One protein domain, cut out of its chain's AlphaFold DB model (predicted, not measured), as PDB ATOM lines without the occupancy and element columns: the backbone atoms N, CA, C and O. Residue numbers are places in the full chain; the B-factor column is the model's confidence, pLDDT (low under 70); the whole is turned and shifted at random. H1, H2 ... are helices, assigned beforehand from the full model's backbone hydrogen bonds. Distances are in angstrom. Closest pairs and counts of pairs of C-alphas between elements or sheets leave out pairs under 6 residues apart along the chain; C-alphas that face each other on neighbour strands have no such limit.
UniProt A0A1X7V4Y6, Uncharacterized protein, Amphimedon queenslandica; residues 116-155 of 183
ATOM      1  N   VAL A 116     375.213 282.897 303.070       90.69
ATOM      2  CA  VAL A 116     375.762 282.307 301.838       90.69
ATOM      3  C   VAL A 116     377.120 282.918 301.516       90.69
ATOM      4  O   VAL A 116     377.470 283.978 302.047       90.69
ATOM      5  N   SER A 117     377.883 282.283 300.628       88.75
ATOM      6  CA  SER A 117     379.134 282.872 300.156       88.75
ATOM      7  C   SER A 117     378.874 284.168 299.377       88.75
ATOM      8  O   SER A 117     377.820 284.372 298.766       88.75
ATOM      9  N   ILE A 118     379.871 285.056 299.354       87.06
ATOM     10  CA  ILE A 118     379.798 286.310 298.589       87.06
ATOM     11  C   ILE A 118     379.579 286.023 297.097       87.06
ATOM     12  O   ILE A 118     378.829 286.742 296.448       87.06
ATOM     13  N   GLN A 119     380.196 284.966 296.560       84.50
ATOM     14  CA  GLN A 119     380.089 284.588 295.148       84.50
ATOM     15  C   GLN A 119     378.664 284.161 294.784       84.50
ATOM     16  O   GLN A 119     378.115 284.631 293.789       84.50
ATOM     17  N   GLU A 120     378.052 283.297 295.599       88.50
ATOM     18  CA  GLU A 120     376.666 282.861 295.406       88.50
ATOM     19  C   GLU A 120     375.713 284.047 295.512       88.50
ATOM     20  O   GLU A 120     374.873 284.245 294.633       88.50
ATOM     21  N   LYS A 121     375.891 284.895 296.537       88.88
ATOM     22  CA  LYS A 121     375.036 286.070 296.712       88.88
ATOM     23  C   LYS A 121     375.176 287.061 295.563       88.88
ATOM     24  O   LYS A 121     374.179 287.619 295.120       88.88
ATOM     25  N   TYR A 122     376.394 287.264 295.068       88.38
ATOM     26  CA  TYR A 122     376.660 288.125 293.923       88.38
ATOM     27  C   TYR A 122     375.945 287.618 292.666       88.38
ATOM     28  O   TYR A 122     375.272 288.398 291.997       88.38
ATOM     29  N   LYS A 123     376.038 286.313 292.368       86.88
ATOM     30  CA  LYS A 123     375.336 285.694 291.230       86.88
ATOM     31  C   LYS A 123     373.820 285.832 291.358       86.88
ATOM     32  O   LYS A 123     373.178 286.240 290.395       86.88
ATOM     33  N   GLN A 124     373.278 285.567 292.548       88.56
ATOM     34  CA  GLN A 124     371.855 285.744 292.836       88.56
ATOM     35  C   GLN A 124     371.409 287.189 292.548       88.56
ATOM     36  O   GLN A 124     370.503 287.413 291.751       88.56
ATOM     37  N   LEU A 125     372.086 288.180 293.134       87.38
ATOM     38  CA  LEU A 125     371.738 289.594 292.952       87.38
ATOM     39  C   LEU A 125     371.900 290.057 291.500       87.38
ATOM     40  O   LEU A 125     371.111 290.865 291.022       87.38
ATOM     41  N   LYS A 126     372.899 289.530 290.782       85.06
ATOM     42  CA  LYS A 126     373.087 289.802 289.352       85.06
ATOM     43  C   LYS A 126     371.934 289.249 288.508       85.06
ATOM     44  O   LYS A 126     371.583 289.875 287.520       85.06
ATOM     45  N   SER A 127     371.349 288.107 288.879       86.12
ATOM     46  CA  SER A 127     370.173 287.561 288.180       86.12
ATOM     47  C   SER A 127     368.869 288.300 288.496       86.12
ATOM     48  O   SER A 127     367.951 288.281 287.684       86.12
ATOM     49  N   GLU A 128     368.787 288.961 289.654       86.81
ATOM     50  CA  GLU A 128     367.591 289.680 290.121       86.81
ATOM     51  C   GLU A 128     367.501 291.130 289.595       86.81
ATOM     52  O   GLU A 128     366.438 291.742 289.689       86.81
ATOM     53  N   GLY A 129     368.587 291.705 289.057       76.31
ATOM     54  CA  GLY A 129     368.660 293.128 288.704       76.31
ATOM     55  C   GLY A 129     369.334 293.429 287.364       76.31
ATOM     56  O   GLY A 129     370.048 292.609 286.799       76.31
ATOM     57  N   THR A 130     369.137 294.650 286.861       65.06
ATOM     58  CA  THR A 130     369.754 295.139 285.613       65.06
ATOM     59  C   THR A 130     371.230 295.512 285.767       65.06
ATOM     60  O   THR A 130     371.961 295.489 284.780       65.06
ATOM     61  N   ASN A 131     371.684 295.822 286.989       76.88
ATOM     62  CA  ASN A 131     373.064 296.215 287.281       76.88
ATOM     63  C   ASN A 131     373.712 295.281 288.317       76.88
ATOM     64  O   ASN A 131     373.085 294.971 289.334       76.88
ATOM     65  N   PRO A 132     374.976 294.869 288.114       79.31
ATOM     66  CA  PRO A 132     375.689 294.054 289.086       79.31
ATOM     67  C   PRO A 132     375.901 294.815 290.408       79.31
ATOM     68  O   PRO A 132     376.189 296.016 290.393       79.31
ATOM     69  N   PRO A 133     375.801 294.138 291.566       86.12
ATOM     70  CA  PRO A 133     375.983 294.780 292.862       86.12
ATOM     71  C   PRO A 133     377.441 295.209 293.088       86.12
ATOM     72  O   PRO A 133     378.380 294.557 292.631       86.12
ATOM     73  N   ILE A 134     377.639 296.278 293.865       89.62
ATOM     74  CA  ILE A 134     378.969 296.732 294.298       89.62
ATOM     75  C   ILE A 134     379.281 296.141 295.675       89.62
ATOM     76  O   ILE A 134     378.610 296.450 296.661       89.62
ATOM     77  N   CYS A 135     380.339 295.336 295.760       91.00
ATOM     78  CA  CYS A 135     380.838 294.793 297.021       91.00
ATOM     79  C   CYS A 135     381.907 295.717 297.624       91.00
ATOM     80  O   CYS A 135     382.853 296.100 296.940       91.00
ATOM     81  N   ARG A 136     381.783 296.061 298.912       93.19
ATOM     82  CA  ARG A 136     382.781 296.861 299.645       93.19
ATOM     83  C   ARG A 136     383.431 296.017 300.734       93.19
ATOM     84  O   ARG A 136     382.730 295.322 301.464       93.19
ATOM     85  N   PHE A 137     384.748 296.135 300.876       94.56
ATOM     86  CA  PHE A 137     385.529 295.427 301.891       94.56
ATOM     87  C   PHE A 137     386.462 296.384 302.626       94.56
ATOM     88  O   PHE A 137     386.824 297.439 302.111       94.56
ATOM     89  N   SER A 138     386.863 296.003 303.837       94.94
ATOM     90  CA  SER A 138     387.767 296.798 304.674       94.94
ATOM     91  C   SER A 138     389.234 296.710 304.250       94.94
ATOM     92  O   SER A 138     390.017 297.591 304.597       94.94
ATOM     93  N   LYS A 139     389.621 295.656 303.523       96.50
ATOM     94  CA  LYS A 139     391.007 295.401 303.120       96.50
ATOM     95  C   LYS A 139     391.128 295.187 301.617       96.50
ATOM     96  O   LYS A 139     390.265 294.575 300.988       96.50
ATOM     97  N   VAL A 140     392.251 295.649 301.072       96.50
ATOM     98  CA  VAL A 140     392.575 295.543 299.644       96.50
ATOM     99  C   VAL A 140     392.727 294.086 299.205       96.50
ATOM    100  O   VAL A 140     392.259 293.737 298.128       96.50
ATOM    101  N   ASP A 141     393.302 293.219 300.041       97.12
ATOM    102  CA  ASP A 141     393.479 291.798 299.717       97.12
ATOM    103  C   ASP A 141     392.131 291.082 299.520       97.12
ATOM    104  O   ASP A 141     391.970 290.288 298.594       97.12
ATOM    105  N   ALA A 142     391.133 291.401 300.351       94.00
ATOM    106  CA  ALA A 142     389.770 290.902 300.207       94.00
ATOM    107  C   ALA A 142     389.108 291.428 298.922       94.00
ATOM    108  O   ALA A 142     388.523 290.637 298.180       94.00
ATOM    109  N   CYS A 143     389.257 292.726 298.617       94.88
ATOM    110  CA  CYS A 143     388.798 293.302 297.348       94.88
ATOM    111  C   CYS A 143     389.418 292.576 296.146       94.88
ATOM    112  O   CYS A 143     388.700 292.174 295.238       94.88
ATOM    113  N   GLN A 144     390.738 292.373 296.148       96.12
ATOM    114  CA  GLN A 144     391.462 291.709 295.062       96.12
ATOM    115  C   GLN A 144     390.990 290.269 294.860       96.12
ATOM    116  O   GLN A 144     390.710 289.874 293.729       96.12
ATOM    117  N   LYS A 145     390.851 289.497 295.947       93.69
ATOM    118  CA  LYS A 145     390.350 288.116 295.893       93.69
ATOM    119  C   LYS A 145     388.962 288.056 295.262       93.69
ATOM    120  O   LYS A 145     388.750 287.280 294.337       93.69
ATOM    121  N   ILE A 146     388.030 288.887 295.726       92.00
ATOM    122  CA  ILE A 146     386.655 288.888 295.212       92.00
ATOM    123  C   ILE A 146     386.593 289.390 293.769       92.00
ATOM    124  O   ILE A 146     385.925 288.765 292.948       92.00
ATOM    125  N   ASN A 147     387.323 290.452 293.426       92.88
ATOM    126  CA  ASN A 147     387.369 290.964 292.057       92.88
ATOM    127  C   ASN A 147     387.912 289.915 291.083       92.88
ATOM    128  O   ASN A 147     387.330 289.726 290.019       92.88
ATOM    129  N   LYS A 148     388.974 289.192 291.464       93.06
ATOM    130  CA  LYS A 148     389.525 288.092 290.666       93.06
ATOM    131  C   LYS A 148     388.497 286.978 290.465       93.06
ATOM    132  O   LYS A 148     388.261 286.582 289.333       93.06
ATOM    133  N   LEU A 149     387.833 286.541 291.536       89.81
ATOM    134  CA  LEU A 149     386.800 285.502 291.468       89.81
ATOM    135  C   LEU A 149     385.612 285.900 290.578       89.81
ATOM    136  O   LEU A 149     385.077 285.064 289.855       89.81
ATOM    137  N   ILE A 150     385.191 287.168 290.625       88.88
ATOM    138  CA  ILE A 150     384.119 287.686 289.764       88.88
ATOM    139  C   ILE A 150     384.587 287.746 288.305       88.88
ATOM    140  O   ILE A 150     383.859 287.284 287.431       88.88
ATOM    141  N   LEU A 151     385.790 288.271 288.044       90.69
ATOM    142  CA  LEU A 151     386.380 288.379 286.705       90.69
ATOM    143  C   LEU A 151     386.594 287.007 286.053       90.69
ATOM    144  O   LEU A 151     386.344 286.834 284.863       90.69
ATOM    145  N   GLU A 152     387.040 286.017 286.825       89.62
ATOM    146  CA  GLU A 152     387.243 284.649 286.349       89.62
ATOM    147  C   GLU A 152     385.942 283.984 285.900       89.62
ATOM    148  O   GLU A 152     385.976 283.211 284.945       89.62
ATOM    149  N   GLY A 153     384.822 284.325 286.545       85.50
ATOM    150  CA  GLY A 153     383.487 283.827 286.217       85.50
ATOM    151  C   GLY A 153     382.788 284.540 285.055       85.50
ATOM    152  O   GLY A 153     381.623 284.242 284.801       85.50
ATOM    153  N   LEU A 154     383.440 285.496 284.383       87.06
ATOM    154  CA  LEU A 154     382.919 286.109 283.161       87.06
ATOM    155  C   LEU A 154     383.330 285.282 281.937       87.06
ATOM    156  O   LEU A 154     384.498 284.931 281.780       87.06
ATOM    157  N   GLU A 155     382.374 285.027 281.045       89.00
ATOM    158  CA  GLU A 155     382.561 284.290 279.780       89.00
ATOM    159  C   GLU A 155     383.089 285.186 278.642       89.00
ATOM    160  O   GLU A 155     382.868 284.924 277.463       89.00
TER     161      GLU A 155
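Overview. This is residues 116 to 155 of the 183 residues of an uncharacterized protein of Amphimedon queenslandica (UniProt A0A1X7V4Y6). Two helices form a wide-open V, with the beginning of H1 near Gln 119 close to the later part of H2 around Ile 150, and the long link of residues 129 to 139 runs from the far end of H1 back to the start of H2, across the open side. Residues 126 to 131, of which 126 to 128 belong to H1, stick out at the turn from H1 into this link. The printed part has 40 residues with two named helices, H1 then H2 along the chain, and no named strand; its class is all helix. It is only just compact, close to loose, with a radius of gyration of the C-alphas of 10.3 A, and its C-alphas span 27 by 22 by 19 A.

Arrangement. The longest helix is H2, residues 140 to 152. H1, residues 118 to 128, only just touches it, with 3 pairs of C-alphas within 8 A. H2 touches H1 with residues 146 to 150 alone. The closest C-alphas of the two helices are those of Gln 119 and Ile 150, 7.4 A apart. Their lines stand at a steep tilt of 53 degrees, and they run the same way. Their centres are 14.7 A apart. In H1 and H2 every O i to N i+4 pair is within hydrogen-bond range.

Along the chain. H2 runs from C-alpha 140 at (392.575, 295.543, 299.644) to C-alpha 152 at (387.243, 284.649, 286.349), 18.0 A. H1 measures 15.2 A from its first to its last C-alpha, and C-alpha 118 is at (379.798, 286.310, 298.589).

Size, cuts and confidence. The two C-alphas farthest apart are those of Ser 138 and Glu 155, 28.3 A. The printed part has no cut. The link from H1 to H2, 11 residues, is long. The mean pLDDT of the printed part is 88.8, and one printed residue, Thr 130, is under 70.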